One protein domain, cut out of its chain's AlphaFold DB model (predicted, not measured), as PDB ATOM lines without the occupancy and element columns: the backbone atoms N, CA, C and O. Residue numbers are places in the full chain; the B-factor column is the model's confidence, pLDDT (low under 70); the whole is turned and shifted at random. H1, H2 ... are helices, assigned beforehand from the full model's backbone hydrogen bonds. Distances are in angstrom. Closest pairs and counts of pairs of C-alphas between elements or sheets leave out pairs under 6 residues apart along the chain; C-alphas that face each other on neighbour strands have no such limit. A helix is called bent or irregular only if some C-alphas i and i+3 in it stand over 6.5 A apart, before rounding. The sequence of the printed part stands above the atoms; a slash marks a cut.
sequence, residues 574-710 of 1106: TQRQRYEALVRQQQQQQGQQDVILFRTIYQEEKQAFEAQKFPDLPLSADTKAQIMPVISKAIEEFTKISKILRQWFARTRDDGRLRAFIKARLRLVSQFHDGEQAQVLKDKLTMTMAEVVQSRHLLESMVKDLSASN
ATOM      1  N   THR A 574       5.709 -30.926 -52.615       80.50
ATOM      2  CA  THR A 574       6.359 -29.699 -52.124       80.50
ATOM      3  C   THR A 574       5.487 -28.891 -51.158       80.50
ATOM      4  O   THR A 574       6.009 -28.166 -50.314       80.50
ATOM      5  N   GLN A 575       4.157 -28.987 -51.268       77.12
ATOM      6  CA  GLN A 575       3.216 -28.339 -50.350       77.12
ATOM      7  C   GLN A 575       3.001 -29.196 -49.101       77.12
ATOM      8  O   GLN A 575       3.031 -28.667 -47.990       77.12
ATOM      9  N   ARG A 576       2.890 -30.519 -49.274       79.19
ATOM     10  CA  ARG A 576       2.836 -31.487 -48.173       79.19
ATOM     11  C   ARG A 576       4.062 -31.379 -47.261       79.19
ATOM     12  O   ARG A 576       3.897 -31.206 -46.060       79.19
ATOM     13  N   GLN A 577       5.276 -31.378 -47.821       78.50
ATOM     14  CA  GLN A 577       6.516 -31.205 -47.051       78.50
ATOM     15  C   GLN A 577       6.554 -29.880 -46.277       78.50
ATOM     16  O   GLN A 577       7.031 -29.850 -45.146       78.50
ATOM     17  N   ARG A 578       6.027 -28.785 -46.847       79.00
ATOM     18  CA  ARG A 578       5.922 -27.493 -46.146       79.00
ATOM     19  C   ARG A 578       4.919 -27.537 -44.991       79.00
ATOM     20  O   ARG A 578       5.201 -26.956 -43.950       79.00
ATOM     21  N   TYR A 579       3.788 -28.229 -45.149       79.19
ATOM     22  CA  TYR A 579       2.808 -28.405 -44.071       79.19
ATOM     23  C   TYR A 579       3.343 -29.322 -42.960       79.19
ATOM     24  O   TYR A 579       3.300 -28.933 -41.799       79.19
ATOM     25  N   GLU A 580       3.938 -30.475 -43.292       80.31
ATOM     26  CA  GLU A 580       4.581 -31.357 -42.301       80.31
ATOM     27  C   GLU A 580       5.732 -30.651 -41.561       80.31
ATOM     28  O   GLU A 580       5.830 -30.760 -40.341       80.31
ATOM     29  N   ALA A 581       6.557 -29.856 -42.256       80.19
ATOM     30  CA  ALA A 581       7.601 -29.054 -41.617       80.19
ATOM     31  C   ALA A 581       7.028 -27.974 -40.679       80.19
ATOM     32  O   ALA A 581       7.532 -27.812 -39.570       80.19
ATOM     33  N   LEU A 582       5.964 -27.269 -41.088       82.44
ATOM     34  CA  LEU A 582       5.294 -26.255 -40.266       82.44
ATOM     35  C   LEU A 582       4.647 -26.873 -39.015       82.44
ATOM     36  O   LEU A 582       4.808 -26.347 -37.918       82.44
ATOM     37  N   VAL A 583       3.951 -28.003 -39.168       81.38
ATOM     38  CA  VAL A 583       3.302 -28.723 -38.062       81.38
ATOM     39  C   VAL A 583       4.345 -29.294 -37.100       81.38
ATOM     40  O   VAL A 583       4.229 -29.078 -35.896       81.38
ATOM     41  N   ARG A 584       5.418 -29.929 -37.596       77.38
ATOM     42  CA  ARG A 584       6.511 -30.438 -36.745       77.38
ATOM     43  C   ARG A 584       7.252 -29.304 -36.025       77.38
ATOM     44  O   ARG A 584       7.592 -29.451 -34.854       77.38
ATOM     45  N   GLN A 585       7.443 -28.154 -36.677       75.69
ATOM     46  CA  GLN A 585       8.008 -26.953 -36.048       75.69
ATOM     47  C   GLN A 585       7.079 -26.375 -34.964       75.69
ATOM     48  O   GLN A 585       7.559 -25.978 -33.903       75.69
ATOM     49  N   GLN A 586       5.762 -26.342 -35.196       76.50
ATOM     50  CA  GLN A 586       4.778 -25.906 -34.200       76.50
ATOM     51  C   GLN A 586       4.731 -26.863 -32.999       76.50
ATOM     52  O   GLN A 586       4.731 -26.405 -31.860       76.50
ATOM     53  N   GLN A 587       4.776 -28.175 -33.239       73.69
ATOM     54  CA  GLN A 587       4.793 -29.193 -32.189       73.69
ATOM     55  C   GLN A 587       6.075 -29.122 -31.338       73.69
ATOM     56  O   GLN A 587       5.996 -29.179 -30.112       73.69
ATOM     57  N   GLN A 588       7.241 -28.885 -31.954       70.88
ATOM     58  CA  GLN A 588       8.481 -28.605 -31.215       70.88
ATOM     59  C   GLN A 588       8.415 -27.289 -30.421       70.88
ATOM     60  O   GLN A 588       8.894 -27.243 -29.289       70.88
ATOM     61  N   GLN A 589       7.783 -26.234 -30.950       71.00
ATOM     62  CA  GLN A 589       7.558 -24.990 -30.194       71.00
ATOM     63  C   GLN A 589       6.561 -25.154 -29.036       71.00
ATOM     64  O   GLN A 589       6.722 -24.482 -28.018       71.00
ATOM     65  N   GLN A 590       5.559 -26.031 -29.142       69.19
ATOM     66  CA  GLN A 590       4.707 -26.393 -28.003       69.19
ATOM     67  C   GLN A 590       5.502 -27.159 -26.945       69.19
ATOM     68  O   GLN A 590       5.537 -26.719 -25.801       69.19
ATOM     69  N   GLY A 591       6.220 -28.221 -27.325       73.50
ATOM     70  CA  GLY A 591       7.032 -29.000 -26.384       73.50
ATOM     71  C   GLY A 591       8.081 -28.154 -25.649       73.50
ATOM     72  O   GLY A 591       8.257 -28.300 -24.443       73.50
ATOM     73  N   GLN A 592       8.725 -27.201 -26.333       73.88
ATOM     74  CA  GLN A 592       9.645 -26.258 -25.682       73.88
ATOM     75  C   GLN A 592       8.940 -25.295 -24.714       73.88
ATOM     76  O   GLN A 592       9.499 -24.991 -23.661       73.88
ATOM     77  N   GLN A 593       7.725 -24.830 -25.023       76.38
ATOM     78  CA  GLN A 593       6.946 -24.004 -24.091       76.38
ATOM     79  C   GLN A 593       6.506 -24.800 -22.860       76.38
ATOM     80  O   GLN A 593       6.602 -24.277 -21.754       76.38
ATOM     81  N   ASP A 594       6.124 -26.066 -23.021       76.62
ATOM     82  CA  ASP A 594       5.716 -26.931 -21.909       76.62
ATOM     83  C   ASP A 594       6.900 -27.248 -20.982       76.62
ATOM     84  O   ASP A 594       6.754 -27.236 -19.764       76.62
ATOM     85  N   VAL A 595       8.104 -27.442 -21.537       79.12
ATOM     86  CA  VAL A 595       9.351 -27.590 -20.762       79.12
ATOM     87  C   VAL A 595       9.698 -26.319 -19.982       79.12
ATOM     88  O   VAL A 595      10.136 -26.404 -18.832       79.12
ATOM     89  N   ILE A 596       9.500 -25.141 -20.582       83.25
ATOM     90  CA  ILE A 596       9.712 -23.854 -19.905       83.25
ATOM     91  C   ILE A 596       8.688 -23.675 -18.778       83.25
ATOM     92  O   ILE A 596       9.085 -23.368 -17.657       83.25
ATOM     93  N   LEU A 597       7.403 -23.930 -19.044       82.75
ATOM     94  CA  LEU A 597       6.318 -23.828 -18.066       82.75
ATOM     95  C   LEU A 597       6.530 -24.787 -16.887       82.75
ATOM     96  O   LEU A 597       6.537 -24.344 -15.742       82.75
ATOM     97  N   PHE A 598       6.828 -26.061 -17.163       85.56
ATOM     98  CA  PHE A 598       7.185 -27.070 -16.159       85.56
ATOM     99  C   PHE A 598       8.344 -26.604 -15.264       85.56
ATOM    100  O   PHE A 598       8.279 -26.722 -14.039       85.56
ATOM    101  N   ARG A 599       9.404 -26.032 -15.857       84.31
ATOM    102  CA  ARG A 599      10.555 -25.506 -15.107       84.31
ATOM    103  C   ARG A 599      10.187 -24.288 -14.256       84.31
ATOM    104  O   ARG A 599      10.653 -24.199 -13.123       84.31
ATOM    105  N   THR A 600       9.388 -23.362 -14.783       86.00
ATOM    106  CA  THR A 600       8.926 -22.179 -14.043       86.00
ATOM    107  C   THR A 600       8.065 -22.583 -12.851       86.00
ATOM    108  O   THR A 600       8.357 -22.146 -11.742       86.00
ATOM    109  N   ILE A 601       7.090 -23.475 -13.054       87.25
ATOM    110  CA  ILE A 601       6.239 -24.019 -11.988       87.25
ATOM    111  C   ILE A 601       7.094 -24.685 -10.904       87.25
ATOM    112  O   ILE A 601       6.914 -24.401  -9.724       87.25
ATOM    113  N   TYR A 602       8.074 -25.512 -11.285       86.31
ATOM    114  CA  TYR A 602       8.972 -26.159 -10.323       86.31
ATOM    115  C   TYR A 602       9.797 -25.166  -9.488       86.31
ATOM    116  O   TYR A 602       9.927 -25.344  -8.278       86.31
ATOM    117  N   GLN A 603      10.339 -24.110 -10.103       84.75
ATOM    118  CA  GLN A 603      11.143 -23.117  -9.381       84.75
ATOM    119  C   GLN A 603      10.301 -22.203  -8.481       84.75
ATOM    120  O   GLN A 603      10.745 -21.876  -7.384       84.75
ATOM    121  N   GLU A 604       9.100 -21.821  -8.917       87.75
ATOM    122  CA  GLU A 604       8.141 -21.061  -8.109       87.75
ATOM    123  C   GLU A 604       7.705 -21.863  -6.875       87.75
ATOM    124  O   GLU A 604       7.757 -21.359  -5.757       87.75
ATOM    125  N   GLU A 605       7.351 -23.136  -7.062       86.19
ATOM    126  CA  GLU A 605       6.856 -23.991  -5.982       86.19
ATOM    127  C   GLU A 605       7.958 -24.371  -4.979       86.19
ATOM    128  O   GLU A 605       7.711 -24.430  -3.775       86.19
ATOM    129  N   LYS A 606       9.205 -24.541  -5.445       82.44
ATOM    130  CA  LYS A 606      10.372 -24.706  -4.566       82.44
ATOM    131  C   LYS A 606      10.617 -23.460  -3.705       82.44
ATOM    132  O   LYS A 606      10.803 -23.596  -2.501       82.44
ATOM    133  N   GLN A 607      10.546 -22.259  -4.284       83.62
ATOM    134  CA  GLN A 607      10.698 -21.004  -3.531       83.62
ATOM    135  C   GLN A 607       9.542 -20.772  -2.546       83.62
ATOM    136  O   GLN A 607       9.775 -20.330  -1.421       83.62
ATOM    137  N   ALA A 608       8.307 -21.105  -2.931       84.56
ATOM    138  CA  ALA A 608       7.151 -21.045  -2.038       84.56
ATOM    139  C   ALA A 608       7.313 -21.995  -0.838       84.56
ATOM    140  O   ALA A 608       7.026 -21.608   0.294       84.56
ATOM    141  N   PHE A 609       7.833 -23.203  -1.071       84.12
ATOM    142  CA  PHE A 609       8.133 -24.179  -0.025       84.12
ATOM    143  C   PHE A 609       9.279 -23.730   0.897       84.12
ATOM    144  O   PHE A 609       9.156 -23.832   2.113       84.12
ATOM    145  N   GLU A 610      10.367 -23.179   0.347       80.69
ATOM    146  CA  GLU A 610      11.494 -22.628   1.121       80.69
ATOM    147  C   GLU A 610      11.079 -21.415   1.983       80.69
ATOM    148  O   GLU A 610      11.604 -21.221   3.080       80.69
ATOM    149  N   ALA A 611      10.094 -20.629   1.533       78.88
ATOM    150  CA  ALA A 611       9.489 -19.550   2.315       78.88
ATOM    151  C   ALA A 611       8.481 -20.042   3.378       78.88
ATOM    152  O   ALA A 611       8.196 -19.318   4.340       78.88
ATOM    153  N   GLN A 612       7.931 -21.251   3.233       76.56
ATOM    154  CA  GLN A 612       6.905 -21.796   4.119       76.56
ATOM    155  C   GLN A 612       7.531 -22.552   5.299       76.56
ATOM    156  O   GLN A 612       7.975 -23.691   5.186       76.56
ATOM    157  N   LYS A 613       7.518 -21.935   6.487       68.50
ATOM    158  CA  LYS A 613       7.896 -22.627   7.727       68.50
ATOM    159  C   LYS A 613       6.783 -23.578   8.169       68.50
ATOM    160  O   LYS A 613       5.659 -23.143   8.412       68.50
ATOM    161  N   PHE A 614       7.118 -24.855   8.318       73.31
ATOM    162  CA  PHE A 614       6.228 -25.883   8.858       73.31
ATOM    163  C   PHE A 614       6.518 -26.088  10.355       73.31
ATOM    164  O   PHE A 614       7.692 -26.201  10.713       73.31
ATOM    165  N   PRO A 615       5.502 -26.120  11.237       68.00
ATOM    166  CA  PRO A 615       5.703 -26.423  12.651       68.00
ATOM    167  C   PRO A 615       6.024 -27.911  12.865       68.00
ATOM    168  O   PRO A 615       5.542 -28.772  12.129       68.00
ATOM    169  N   ASP A 616       6.810 -28.209  13.901       68.25
ATOM    170  CA  ASP A 616       7.064 -29.583  14.347       68.25
ATOM    171  C   ASP A 616       5.781 -30.224  14.895       68.25
ATOM    172  O   ASP A 616       5.093 -29.628  15.729       68.25
ATOM    173  N   LEU A 617       5.490 -31.462  14.489       67.88
ATOM    174  CA  LEU A 617       4.396 -32.239  15.066       67.88
ATOM    175  C   LEU A 617       4.919 -33.077  16.248       67.88
ATOM    176  O   LEU A 617       5.867 -33.848  16.072       67.88
ATOM    177  N   PRO A 618       4.299 -33.003  17.441       56.84
ATOM    178  CA  PRO A 618       4.600 -33.901  18.554       56.84
ATOM    179  C   PRO A 618       3.972 -35.284  18.304       56.84
ATOM    180  O   PRO A 618       2.951 -35.646  18.883       56.84
ATOM    181  N   LEU A 619       4.573 -36.050  17.393       62.75
ATOM    182  CA  LEU A 619       4.179 -37.424  17.073       62.75
ATOM    183  C   LEU A 619       4.764 -38.407  18.100       62.75
ATOM    184  O   LEU A 619       5.939 -38.312  18.456       62.75
ATOM    185  N   SER A 620       3.954 -39.366  18.563       70.00
ATOM    186  CA  SER A 620       4.431 -40.431  19.457       70.00
ATOM    187  C   SER A 620       5.373 -41.395  18.728       70.00
ATOM    188  O   SER A 620       5.331 -41.509  17.499       70.00
ATOM    189  N   ALA A 621       6.209 -42.112  19.485       67.81
ATOM    190  CA  ALA A 621       7.175 -43.062  18.930       67.81
ATOM    191  C   ALA A 621       6.501 -44.135  18.053       67.81
ATOM    192  O   ALA A 621       6.955 -44.397  16.940       67.81
ATOM    193  N   ASP A 622       5.367 -44.669  18.504       73.25
ATOM    194  CA  ASP A 622       4.546 -45.652  17.792       73.25
ATOM    195  C   ASP A 622       3.977 -45.081  16.486       73.25
ATOM    196  O   ASP A 622       4.019 -45.729  15.440       73.25
ATOM    197  N   THR A 623       3.505 -43.829  16.512       71.25
ATOM    198  CA  THR A 623       2.975 -43.163  15.313       71.25
ATOM    199  C   THR A 623       4.093 -42.896  14.301       71.25
ATOM    200  O   THR A 623       3.909 -43.111  13.105       71.25
ATOM    201  N   LYS A 624       5.287 -42.497  14.763       68.12
ATOM    202  CA  LYS A 624       6.485 -42.339  13.921       68.12
ATOM    203  C   LYS A 624       6.900 -43.675  13.289       68.12
ATOM    204  O   LYS A 624       7.193 -43.704  12.095       68.12
ATOM    205  N   ALA A 625       6.860 -44.773  14.048       74.00
ATOM    206  CA  ALA A 625       7.150 -46.118  13.547       74.00
ATOM    207  C   ALA A 625       6.166 -46.571  12.452       74.00
ATOM    208  O   ALA A 625       6.597 -47.133  11.448       74.00
ATOM    209  N   GLN A 626       4.872 -46.266  12.594       77.38
ATOM    210  CA  GLN A 626       3.856 -46.558  11.571       77.38
ATOM    211  C   GLN A 626       3.967 -45.653  10.333       77.38
ATOM    212  O   GLN A 626       3.752 -46.112   9.214       77.38
ATOM    213  N   ILE A 627       4.312 -44.372  10.506       74.88
ATOM    214  CA  ILE A 627       4.419 -43.402   9.403       74.88
ATOM    215  C   ILE A 627       5.671 -43.640   8.536       74.88
ATOM    216  O   ILE A 627       5.586 -43.495   7.315       74.88
ATOM    217  N   MET A 628       6.808 -44.037   9.126       74.12
ATOM    218  CA  MET A 628       8.075 -44.276   8.408       74.12
ATOM    219  C   MET A 628       7.944 -45.106   7.115       74.12
ATOM    220  O   MET A 628       8.262 -44.571   6.050       74.12
ATOM    221  N   PRO A 629       7.466 -46.369   7.144       81.38
ATOM    222  CA  PRO A 629       7.411 -47.204   5.942       81.38
ATOM    223  C   PRO A 629       6.459 -46.646   4.877       81.38
ATOM    224  O   PRO A 629       6.703 -46.822   3.682       81.38
ATOM    225  N   VAL A 630       5.400 -45.932   5.281       81.62
ATOM    226  CA  VAL A 630       4.449 -45.310   4.348       81.62
ATOM    227  C   VAL A 630       5.082 -44.103   3.649       81.62
ATOM    228  O   VAL A 630       4.905 -43.947   2.442       81.62
ATOM    229  N   ILE A 631       5.872 -43.290   4.363       80.75
ATOM    230  CA  ILE A 631       6.628 -42.175   3.774       80.75
ATOM    231  C   ILE A 631       7.705 -42.684   2.807       80.75
ATOM    232  O   ILE A 631       7.768 -42.194   1.678       80.75
ATOM    233  N   SER A 632       8.521 -43.669   3.199       81.88
ATOM    234  CA  SER A 632       9.579 -44.200   2.325       81.88
ATOM    235  C   SER A 632       8.999 -44.813   1.046       81.88
ATOM    236  O   SER A 632       9.441 -44.481  -0.056       81.88
ATOM    237  N   LYS A 633       7.928 -45.614   1.165       84.62
ATOM    238  CA  LYS A 633       7.205 -46.157   0.005       84.62
ATOM    239  C   LYS A 633       6.600 -45.052  -0.869       84.62
ATOM    240  O   LYS A 633       6.686 -45.136  -2.094       84.62
ATOM    241  N   ALA A 634       6.025 -44.007  -0.270       83.44
ATOM    242  CA  ALA A 634       5.497 -42.875  -1.025       83.44
ATOM    243  C   ALA A 634       6.602 -42.157  -1.818       83.44
ATOM    244  O   ALA A 634       6.390 -41.854  -2.990       83.44
ATOM    245  N   ILE A 635       7.796 -41.934  -1.246       83.75
ATOM    246  CA  ILE A 635       8.920 -41.335  -1.990       83.75
ATOM    247  C   ILE A 635       9.328 -42.198  -3.185       83.75
ATOM    248  O   ILE A 635       9.502 -41.657  -4.277       83.75
ATOM    249  N   GLU A 636       9.409 -43.524  -3.044       84.69
ATOM    250  CA  GLU A 636       9.657 -44.397  -4.197       84.69
ATOM    251  C   GLU A 636       8.601 -44.232  -5.302       84.69
ATOM    252  O   GLU A 636       8.946 -44.152  -6.483       84.69
ATOM    253  N   GLU A 637       7.316 -44.199  -4.939       82.00
ATOM    254  CA  GLU A 637       6.200 -44.010  -5.873       82.00
ATOM    255  C   GLU A 637       6.297 -42.628  -6.568       82.00
ATOM    256  O   GLU A 637       6.207 -42.544  -7.799       82.00
ATOM    257  N   PHE A 638       6.618 -41.562  -5.822       85.62
ATOM    258  CA  PHE A 638       6.905 -40.222  -6.356       85.62
ATOM    259  C   PHE A 638       8.114 -40.208  -7.305       85.62
ATOM    260  O   PHE A 638       8.054 -39.571  -8.361       85.62
ATOM    261  N   THR A 639       9.204 -40.905  -6.987       84.94
ATOM    262  CA  THR A 639      10.420 -40.952  -7.818       84.94
ATOM    263  C   THR A 639      10.212 -41.773  -9.093       84.94
ATOM    264  O   THR A 639      10.681 -41.376 -10.164       84.94
ATOM    265  N   LYS A 640       9.426 -42.858  -9.033       85.56
ATOM    266  CA  LYS A 640       8.986 -43.627 -10.214       85.56
ATOM    267  C   LYS A 640       8.164 -42.740 -11.162       85.56
ATOM    268  O   LYS A 640       8.496 -42.639 -12.344       85.56
ATOM    269  N   ILE A 641       7.169 -42.014 -10.644       82.75
ATOM    270  CA  ILE A 641       6.300 -41.136 -11.451       82.75
ATOM    271  C   ILE A 641       7.037 -39.876 -11.940       82.75
ATOM    272  O   ILE A 641       6.810 -39.426 -13.061       82.75
ATOM    273  N   SER A 642       8.009 -39.353 -11.187       84.81
ATOM    274  CA  SER A 642       8.811 -38.180 -11.585       84.81
ATOM    275  C   SER A 642       9.584 -38.363 -12.899       84.81
ATOM    276  O   SER A 642       9.834 -37.382 -13.604       84.81
ATOM    277  N   LYS A 643       9.927 -39.605 -13.273       84.69
ATOM    278  CA  LYS A 643      10.570 -39.921 -14.562       84.69
ATOM    279  C   LYS A 643       9.632 -39.656 -15.749       84.69
ATOM    280  O   LYS A 643      10.069 -39.134 -16.773       84.69
ATOM    281  N   ILE A 644       8.341 -39.950 -15.586       82.88
ATOM    282  CA  ILE A 644       7.295 -39.832 -16.620       82.88
ATOM    283  C   ILE A 644       6.440 -38.557 -16.497       82.88
ATOM    284  O   ILE A 644       5.752 -38.194 -17.447       82.88
ATOM    285  N   LEU A 645       6.552 -37.813 -15.390       85.62
ATOM    286  CA  LEU A 645       5.803 -36.582 -15.101       85.62
ATOM    287  C   LEU A 645       5.875 -35.528 -16.221       85.62
ATOM    288  O   LEU A 645       4.878 -34.872 -16.504       85.62
ATOM    289  N   ARG A 646       7.016 -35.388 -16.915       82.38
ATOM    290  CA  ARG A 646       7.140 -34.487 -18.082       82.38
ATOM    291  C   ARG A 646       6.306 -34.942 -19.284       82.38
ATOM    292  O   ARG A 646       5.782 -34.093 -19.998       82.38
ATOM    293  N   GLN A 647       6.167 -36.251 -19.505       81.88
ATOM    294  CA  GLN A 647       5.321 -36.796 -20.574       81.88
ATOM    295  C   GLN A 647       3.834 -36.709 -20.211       81.88
ATOM    296  O   GLN A 647       3.026 -36.374 -21.075       81.88
ATOM    297  N   TRP A 648       3.485 -36.950 -18.939       86.62
ATOM    298  CA  TRP A 648       2.142 -36.689 -18.409       86.62
ATOM    299  C   TRP A 648       1.780 -35.209 -18.589       86.62
ATOM    300  O   TRP A 648       0.806 -34.908 -19.268       86.62
ATOM    301  N   PHE A 649       2.615 -34.280 -18.111       86.62
ATOM    302  CA  PHE A 649       2.332 -32.843 -18.165       86.62
ATOM    303  C   PHE A 649       2.231 -32.291 -19.593       86.62
ATOM    304  O   PHE A 649       1.315 -31.529 -19.888       86.62
ATOM    305  N   ALA A 650       3.098 -32.717 -20.520       83.88
ATOM    306  CA  ALA A 650       2.990 -32.329 -21.931       83.88
ATOM    307  C   ALA A 650       1.680 -32.812 -22.599       83.88
ATOM    308  O   ALA A 650       1.279 -32.274 -23.634       83.88
ATOM    309  N   ARG A 651       1.014 -33.820 -22.015       82.12
ATOM    310  CA  ARG A 651      -0.236 -34.413 -22.505       82.12
ATOM    311  C   ARG A 651      -1.484 -33.883 -21.795       82.12
ATOM    312  O   ARG A 651      -2.453 -33.571 -22.478       82.12
ATOM    313  N   THR A 652      -1.474 -33.782 -20.465       85.25
ATOM    314  CA  THR A 652      -2.615 -33.304 -19.661       85.25
ATOM    315  C   THR A 652      -2.649 -31.787 -19.523       85.25
ATOM    316  O   THR A 652      -3.733 -31.214 -19.465       85.25
ATOM    317  N   ARG A 653      -1.475 -31.136 -19.482       83.19
ATOM    318  CA  ARG A 653      -1.287 -29.699 -19.206       83.19
ATOM    319  C   ARG A 653      -1.985 -29.225 -17.924       83.19
ATOM    320  O   ARG A 653      -2.411 -28.078 -17.820       83.19
ATOM    321  N   ASP A 654      -2.100 -30.118 -16.943       86.81
ATOM    322  CA  ASP A 654      -2.727 -29.831 -15.657       86.81
ATOM    323  C   ASP A 654      -1.704 -29.200 -14.697       86.81
ATOM    324  O   ASP A 654      -1.022 -29.877 -13.920       86.81
ATOM    325  N   ASP A 655      -1.587 -27.872 -14.784       87.12
ATOM    326  CA  ASP A 655      -0.742 -27.048 -13.910       87.12
ATOM    327  C   ASP A 655      -1.086 -27.232 -12.420       87.12
ATOM    328  O   ASP A 655      -0.209 -27.132 -11.560       87.12
ATOM    329  N   GLY A 656      -2.357 -27.503 -12.098       88.94
ATOM    330  CA  GLY A 656      -2.848 -27.636 -10.727       88.94
ATOM    331  C   GLY A 656      -2.335 -28.906 -10.056       88.94
ATOM    332  O   GLY A 656      -1.715 -28.842  -8.991       88.94
ATOM    333  N   ARG A 657      -2.521 -30.061 -10.706       87.94
ATOM    334  CA  ARG A 657      -1.979 -31.338 -10.223       87.94
ATOM    335  C   ARG A 657      -0.453 -31.394 -10.337       87.94
ATOM    336  O   ARG A 657       0.170 -31.963  -9.443       87.94
ATOM    337  N   LEU A 658       0.175 -30.733 -11.321       87.94
ATOM    338  CA  LEU A 658       1.639 -30.577 -11.353       87.94
ATOM    339  C   LEU A 658       2.161 -29.850 -10.099       87.94
ATOM    340  O   LEU A 658       3.072 -30.347  -9.436       87.94
ATOM    341  N   ARG A 659       1.568 -28.703  -9.743       90.06
ATOM    342  CA  ARG A 659       1.912 -27.953  -8.521       90.06
ATOM    343  C   ARG A 659       1.695 -28.781  -7.264       90.06
ATOM    344  O   ARG A 659       2.589 -28.862  -6.426       90.06
ATOM    345  N   ALA A 660       0.546 -29.450  -7.153       88.69
ATOM    346  CA  ALA A 660       0.250 -30.331  -6.026       88.69
ATOM    347  C   ALA A 660       1.295 -31.455  -5.879       88.69
ATOM    348  O   ALA A 660       1.737 -31.731  -4.766       88.69
ATOM    349  N   PHE A 661       1.755 -32.048  -6.987       90.00
ATOM    350  CA  PHE A 661       2.775 -33.102  -6.974       90.00
ATOM    351  C   PHE A 661       4.128 -32.572  -6.498       90.00
ATOM    352  O   PHE A 661       4.807 -33.222  -5.705       90.00
ATOM    353  N   ILE A 662       4.519 -31.380  -6.953       88.38
ATOM    354  CA  ILE A 662       5.783 -30.755  -6.548       88.38
ATOM    355  C   ILE A 662       5.737 -30.387  -5.058       88.38
ATOM    356  O   ILE A 662       6.674 -30.729  -4.336       88.38
ATOM    357  N   LYS A 663       4.630 -29.805  -4.571       88.19
ATOM    358  CA  LYS A 663       4.392 -29.577  -3.133       88.19
ATOM    359  C   LYS A 663       4.504 -30.870  -2.329       88.19
ATOM    360  O   LYS A 663       5.261 -30.914  -1.365       88.19
ATOM    361  N   ALA A 664       3.794 -31.922  -2.739       87.31
ATOM    362  CA  ALA A 664       3.776 -33.206  -2.044       87.31
ATOM    363  C   ALA A 664       5.165 -33.869  -2.005       87.31
ATOM    364  O   ALA A 664       5.604 -34.289  -0.936       87.31
ATOM    365  N   ARG A 665       5.909 -33.886  -3.123       85.50
ATOM    366  CA  ARG A 665       7.279 -34.428  -3.155       85.50
ATOM    367  C   ARG A 665       8.228 -33.621  -2.271       85.50
ATOM    368  O   ARG A 665       8.974 -34.227  -1.513       85.50
ATOM    369  N   LEU A 666       8.181 -32.285  -2.308       85.44
ATOM    370  CA  LEU A 666       8.995 -31.434  -1.425       85.44
ATOM    371  C   LEU A 666       8.652 -31.658   0.060       85.44
ATOM    372  O   LEU A 666       9.557 -31.755   0.888       85.44
ATOM    373  N   ARG A 667       7.363 -31.812   0.390       82.50
ATOM    374  CA  ARG A 667       6.866 -32.081   1.749       82.50
ATOM    375  C   ARG A 667       7.291 -33.457   2.272       82.50
ATOM    376  O   ARG A 667       7.710 -33.547   3.422       82.50
ATOM    377  N   LEU A 668       7.237 -34.496   1.435       83.62
ATOM    378  CA  LEU A 668       7.745 -35.841   1.737       83.62
ATOM    379  C   LEU A 668       9.266 -35.831   1.938       83.62
ATOM    380  O   LEU A 668       9.762 -36.290   2.963       83.62
ATOM    381  N   VAL A 669      10.007 -35.253   0.989       82.81
ATOM    382  CA  VAL A 669      11.475 -35.156   1.024       82.81
ATOM    383  C   VAL A 669      11.963 -34.362   2.241       82.81
ATOM    384  O   VAL A 669      12.965 -34.729   2.855       82.81
ATOM    385  N   SER A 670      11.238 -33.323   2.670       81.19
ATOM    386  CA  SER A 670      11.620 -32.551   3.859       81.19
ATOM    387  C   SER A 670      11.488 -33.317   5.180       81.19
ATOM    388  O   SER A 670      12.005 -32.829   6.188       81.19
ATOM    389  N   GLN A 671      10.882 -34.513   5.192       79.06
ATOM    390  CA  GLN A 671      10.830 -35.393   6.367       79.06
ATOM    391  C   GLN A 671      12.147 -36.145   6.631       79.06
ATOM    392  O   GLN A 671      12.275 -36.777   7.675       79.06
ATOM    393  N   PHE A 672      13.138 -36.054   5.738       79.69
ATOM    394  CA  PHE A 672      14.441 -36.719   5.870       79.69
ATOM    395  C   PHE A 672      15.564 -35.723   6.163       79.69
ATOM    396  O   PHE A 672      15.493 -34.556   5.770       79.69
ATOM    397  N   HIS A 673      16.602 -36.167   6.870       66.44
ATOM    398  CA  HIS A 673      17.816 -35.391   7.120       66.44
ATOM    399  C   HIS A 673      18.620 -35.196   5.825       66.44
ATOM    400  O   HIS A 673      19.005 -34.070   5.518       66.44
ATOM    401  N   ASP A 674      18.774 -36.250   5.019       62.09
ATOM    402  CA  ASP A 674      19.545 -36.220   3.763       62.09
ATOM    403  C   ASP A 674      18.816 -35.502   2.613       62.09
ATOM    404  O   ASP A 674      19.388 -35.257   1.548       62.09
ATOM    405  N   GLY A 675      17.535 -35.178   2.803       66.50
ATOM    406  CA  GLY A 675      16.659 -34.736   1.728       66.50
ATOM    407  C   GLY A 675      16.335 -35.882   0.778       66.50
ATOM    408  O   GLY A 675      15.791 -36.901   1.197       66.50
ATOM    409  N   GLU A 676      16.613 -35.706  -0.518       60.75
ATOM    410  CA  GLU A 676      16.028 -36.582  -1.543       60.75
ATOM    411  C   GLU A 676      16.571 -38.014  -1.563       60.75
ATOM    412  O   GLU A 676      15.895 -38.904  -2.068       60.75
ATOM    413  N   GLN A 677      17.737 -38.259  -0.953       60.69
ATOM    414  CA  GLN A 677      18.265 -39.620  -0.790       60.69
ATOM    415  C   GLN A 677      17.386 -40.484   0.134       60.69
ATOM    416  O   GLN A 677      17.455 -41.708   0.065       60.69
ATOM    417  N   ALA A 678      16.554 -39.856   0.977       64.94
ATOM    418  CA  ALA A 678      15.528 -40.496   1.801       64.94
ATOM    419  C   ALA A 678      16.011 -41.672   2.687       64.94
ATOM    420  O   ALA A 678      15.259 -42.615   2.934       64.94
ATOM    421  N   GLN A 679      17.255 -41.618   3.182       61.41
ATOM    422  CA  GLN A 679      17.851 -42.698   3.983       61.41
ATOM    423  C   GLN A 679      17.587 -42.512   5.485       61.41
ATOM    424  O   GLN A 679      17.057 -43.410   6.137       61.41
ATOM    425  N   VAL A 680      17.897 -41.336   6.038       67.50
ATOM    426  CA  VAL A 680      17.725 -41.017   7.461       67.50
ATOM    427  C   VAL A 680      16.519 -40.097   7.651       67.50
ATOM    428  O   VAL A 680      16.530 -38.932   7.250       67.50
ATOM    429  N   LEU A 681      15.460 -40.600   8.290       67.88
ATOM    430  CA  LEU A 681      14.289 -39.796   8.663       67.88
ATOM    431  C   LEU A 681      14.655 -38.741   9.727       67.88
ATOM    432  O   LEU A 681      15.583 -38.932  10.515       67.88
ATOM    433  N   LYS A 682      13.903 -37.640   9.800       72.75
ATOM    434  CA  LYS A 682      13.987 -36.672  10.902       72.75
ATOM    435  C   LYS A 682      13.304 -37.186  12.165       72.75
ATOM    436  O   LYS A 682      12.238 -37.798  12.115       72.75
ATOM    437  N   ASP A 683      13.881 -36.861  13.320       63.38
ATOM    438  CA  ASP A 683      13.271 -37.185  14.613       63.38
ATOM    439  C   ASP A 683      12.017 -36.368  14.907       63.38
ATOM    440  O   ASP A 683      11.080 -36.873  15.523       63.38
ATOM    441  N   LYS A 684      11.988 -35.132  14.406       68.69
ATOM    442  CA  LYS A 684      10.809 -34.273  14.358       68.69
ATOM    443  C   LYS A 684      10.220 -34.352  12.956       68.69
ATOM    444  O   LYS A 684      10.731 -33.746  12.016       68.69
ATOM    445  N   LEU A 685       9.156 -35.136  12.821       71.25
ATOM    446  CA  LEU A 685       8.318 -35.115  11.630       71.25
ATOM    447  C   LEU A 685       7.449 -33.851  11.649       71.25
ATOM    448  O   LEU A 685       6.936 -33.438  12.687       71.25
ATOM    449  N   THR A 686       7.275 -33.241  10.481       72.81
ATOM    450  CA  THR A 686       6.416 -32.061  10.283       72.81
ATOM    451  C   THR A 686       5.169 -32.391   9.466       72.81
ATOM    452  O   THR A 686       4.371 -31.491   9.225       72.81
ATOM    453  N   MET A 687       5.001 -33.641   9.013       76.81
ATOM    454  CA  MET A 687       3.906 -34.096   8.149       76.81
ATOM    455  C   MET A 687       3.049 -35.180   8.825       76.81
ATOM    456  O   MET A 687       3.568 -36.105   9.449       76.81
ATOM    457  N   THR A 688       1.730 -35.056   8.699       78.69
ATOM    458  CA  THR A 688       0.721 -35.978   9.244       78.69
ATOM    459  C   THR A 688       0.486 -37.186   8.333       78.69
ATOM    460  O   THR A 688       0.657 -37.095   7.119       78.69
ATOM    461  N   MET A 689      -0.011 -38.305   8.880       77.38
ATOM    462  CA  MET A 689      -0.414 -39.472   8.069       77.38
ATOM    463  C   MET A 689      -1.475 -39.111   7.009       77.38
ATOM    464  O   MET A 689      -1.440 -39.637   5.900       77.38
ATOM    465  N   ALA A 690      -2.376 -38.166   7.305       80.56
ATOM    466  CA  ALA A 690      -3.373 -37.682   6.349       80.56
ATOM    467  C   ALA A 690      -2.730 -37.006   5.121       80.56
ATOM    468  O   ALA A 690      -3.122 -37.295   3.992       80.56
ATOM    469  N   GLU A 691      -1.697 -36.176   5.315       81.31
ATOM    470  CA  GLU A 691      -0.913 -35.603   4.209       81.31
ATOM    471  C   GLU A 691      -0.175 -36.688   3.399       81.31
ATOM    472  O   GLU A 691      -0.070 -36.564   2.177       81.31
ATOM    473  N   VAL A 692       0.291 -37.778   4.033       81.69
ATOM    474  CA  VAL A 692       0.905 -38.920   3.318       81.69
ATOM    475  C   VAL A 692      -0.125 -39.597   2.408       81.69
ATOM    476  O   VAL A 692       0.143 -39.817   1.228       81.69
ATOM    477  N   VAL A 693      -1.319 -39.889   2.931       85.94
ATOM    478  CA  VAL A 693      -2.396 -40.559   2.182       85.94
ATOM    479  C   VAL A 693      -2.912 -39.681   1.036       85.94
ATOM    480  O   VAL A 693      -3.006 -40.157  -0.093       85.94
ATOM    481  N   GLN A 694      -3.134 -38.382   1.270       85.44
ATOM    482  CA  GLN A 694      -3.477 -37.422   0.207       85.44
ATOM    483  C   GLN A 694      -2.403 -37.372  -0.891       85.44
ATOM    484  O   GLN A 694      -2.728 -37.348  -2.080       85.44
ATOM    485  N   SER A 695      -1.123 -37.415  -0.506       83.81
ATOM    486  CA  SER A 695      -0.007 -37.446  -1.457       83.81
ATOM    487  C   SER A 695      -0.026 -38.708  -2.327       83.81
ATOM    488  O   SER A 695       0.269 -38.616  -3.516       83.81
ATOM    489  N   ARG A 696      -0.425 -39.869  -1.784       85.62
ATOM    490  CA  ARG A 696      -0.563 -41.123  -2.551       85.62
ATOM    491  C   ARG A 696      -1.792 -41.125  -3.470       85.62
ATOM    492  O   ARG A 696      -1.648 -41.475  -4.638       85.62
ATOM    493  N   HIS A 697      -2.948 -40.629  -3.027       88.50
ATOM    494  CA  HIS A 697      -4.123 -40.478  -3.905       88.50
ATOM    495  C   HIS A 697      -3.869 -39.529  -5.091       88.50
ATOM    496  O   HIS A 697      -4.362 -39.751  -6.201       88.50
ATOM    497  N   LEU A 698      -3.037 -38.498  -4.904       89.44
ATOM    498  CA  LEU A 698      -2.589 -37.652  -6.008       89.44
ATOM    499  C   LEU A 698      -1.777 -38.445  -7.050       89.44
ATOM    500  O   LEU A 698      -2.026 -38.284  -8.249       89.44
ATOM    501  N   LEU A 699      -0.862 -39.323  -6.615       86.12
ATOM    502  CA  LEU A 699      -0.123 -40.222  -7.512       86.12
ATOM    503  C   LEU A 699      -1.059 -41.157  -8.279       86.12
ATOM    504  O   LEU A 699      -0.939 -41.274  -9.497       86.12
ATOM    505  N   GLU A 700      -2.009 -41.781  -7.583       87.94
ATOM    506  CA  GLU A 700      -3.008 -42.684  -8.168       87.94
ATOM    507  C   GLU A 700      -3.804 -41.980  -9.283       87.94
ATOM    508  O   GLU A 700      -3.988 -42.547 -10.363       87.94
ATOM    509  N   SER A 701      -4.168 -40.703  -9.095       87.69
ATOM    510  CA  SER A 701      -4.825 -39.898 -10.139       87.69
ATOM    511  C   SER A 701      -3.948 -39.678 -11.385       87.69
ATOM    512  O   SER A 701      -4.434 -39.789 -12.509       87.69
ATOM    513  N   MET A 702      -2.643 -39.428 -11.212       85.69
ATOM    514  CA  MET A 702      -1.709 -39.249 -12.334       85.69
ATOM    515  C   MET A 702      -1.426 -40.564 -13.068       85.69
ATOM    516  O   MET A 702      -1.286 -40.575 -14.291       85.69
ATOM    517  N   VAL A 703      -1.373 -41.683 -12.340       86.12
ATOM    518  CA  VAL A 703      -1.235 -43.025 -12.922       86.12
ATOM    519  C   VAL A 703      -2.487 -43.405 -13.720       86.12
ATOM    520  O   VAL A 703      -2.350 -43.971 -14.804       86.12
ATOM    521  N   LYS A 704      -3.693 -43.030 -13.258       87.19
ATOM    522  CA  LYS A 704      -4.949 -43.230 -14.006       87.19
ATOM    523  C   LYS A 704      -4.975 -42.430 -15.318       87.19
ATOM    524  O   LYS A 704      -5.345 -42.984 -16.349       87.19
ATOM    525  N   ASP A 705      -4.502 -41.179 -15.326       83.38
ATOM    526  CA  ASP A 705      -4.345 -40.393 -16.566       83.38
ATOM    527  C   ASP A 705      -3.344 -41.044 -17.547       83.38
ATOM    528  O   ASP A 705      -3.560 -41.072 -18.763       83.38
ATOM    529  N   LEU A 706      -2.228 -41.567 -17.025       79.81
ATOM    530  CA  LEU A 706      -1.191 -42.237 -17.815       79.81
ATOM    531  C   LEU A 706      -1.700 -43.536 -18.458       79.81
ATOM    532  O   LEU A 706      -1.428 -43.768 -19.639       79.81
ATOM    533  N   SER A 707      -2.451 -44.359 -17.720       76.81
ATOM    534  CA  SER A 707      -3.006 -45.618 -18.233       76.81
ATOM    535  C   SER A 707      -4.154 -45.387 -19.220       76.81
ATOM    536  O   SER A 707      -4.138 -45.971 -20.305       76.81
ATOM    537  N   ALA A 708      -5.075 -44.460 -18.926       73.75
ATOM    538  CA  ALA A 708      -6.162 -44.068 -19.830       73.75
ATOM    539  C   ALA A 708      -5.650 -43.486 -21.161       73.75
ATOM    540  O   ALA A 708      -6.287 -43.617 -22.204       73.75
ATOM    541  N   SER A 709      -4.460 -42.882 -21.161       59.50
ATOM    542  CA  SER A 709      -3.818 -42.432 -22.392       59.50
ATOM    543  C   SER A 709      -3.237 -43.565 -23.253       59.50
ATOM    544  O   SER A 709      -2.924 -43.313 -24.419       59.50
ATOM    545  N   ASN A 710      -3.039 -44.772 -22.717       56.31
ATOM    546  CA  ASN A 710      -2.444 -45.890 -23.455       56.31
ATOM    547  C   ASN A 710      -3.498 -46.656 -24.277       56.31
ATOM    548  O   ASN A 710      -3.254 -47.035 -25.422       56.31
TER     549      ASN A 710
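Overview. This is residues 574 to 710 of the 1106 residues of an uncharacterized protein of Valsa mali (UniProt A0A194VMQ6). A long helical arm, H1, runs out past a small helical body; short H3 lies in the middle, between the later part of H1 and the pair H2 and H4, which run side by side. Residues 574 to 589 of H1 stick out and make the length, and H2 is kinked, so that its last turns reach H1. The printed part has 137 residues with four named helices, H1, H2, H3 and H4 along the chain, and no named strand; the class is all helix. The whole is loose, with a radius of gyration of the C-alphas of 18.8 A, and the C-alphas span 72 by 32 by 23 A.

Along the chain. Find C-alpha 574 at (6.359, -29.699, -52.124); from there H1, residues 574 to 611, runs 55.5 A to C-alpha 611 at (9.489, -19.550, 2.315). Next look at H2, residues 621 to 652, 41.0 A long. It is irregular, with C-alphas 643 and 646 7.3 A apart, and has a kink of 62 degrees near residue 644. H3 takes residues 655 to 669. H4, residues 689 to 708, runs 28.9 A and ends at C-alpha 708, (-6.162, -44.068, -19.830).

Arrangement. Begin with H2 and H3, the hubs, which touch three helices each. They form a helical hairpin, with Phe 638 and Arg 665 closest, C-alphas 6.6 A apart; they run opposite ways at a shallow tilt of 34 degrees, only just short of steep. H1, H2 and H3 are an up-and-down bundle, each running against the one before it. H1 and H2, also a helical hairpin, touch through residues 591 to 598 and 646 to 650 alone; the closest C-alphas, of Asp 594 and Ala 650, are 6.0 A apart. H1 touches H3 with residues 601 to 609 alone, closest at Glu 605 and Lys 663, C-alphas 6.7 A apart, at a steep tilt of 43 degrees. H4 touches H2, the same way at a shallow tilt of 28 degrees, with the C-alphas of Ile 627 and Met 689 closest at 6.4 A. With residues 692 to 699 alone H4 touches H3, where the closest C-alphas, of Ala 664 and Ser 695, are 5.7 A apart. H1 and H4 are apart. In H3 and H4 every O i to N i+4 pair is within hydrogen-bond range; in H1 33 of 34 are, and in H2 22 of 28.

Size, cuts and confidence. The two C-alphas farthest apart, of Thr 574 and Ser 620, are 72.4 A apart. Without residues 574 to 589, which stand free, the body spans 49 by 31 by 22 A. The printed part has no cut. The link from H3 to H4, residues 670 to 688, is long; that from H2 to H3 is tight. Mean pLDDT of the printed part is 79.0; 22 residues are under 70, among them residues 615 to 619 and 673 to 681.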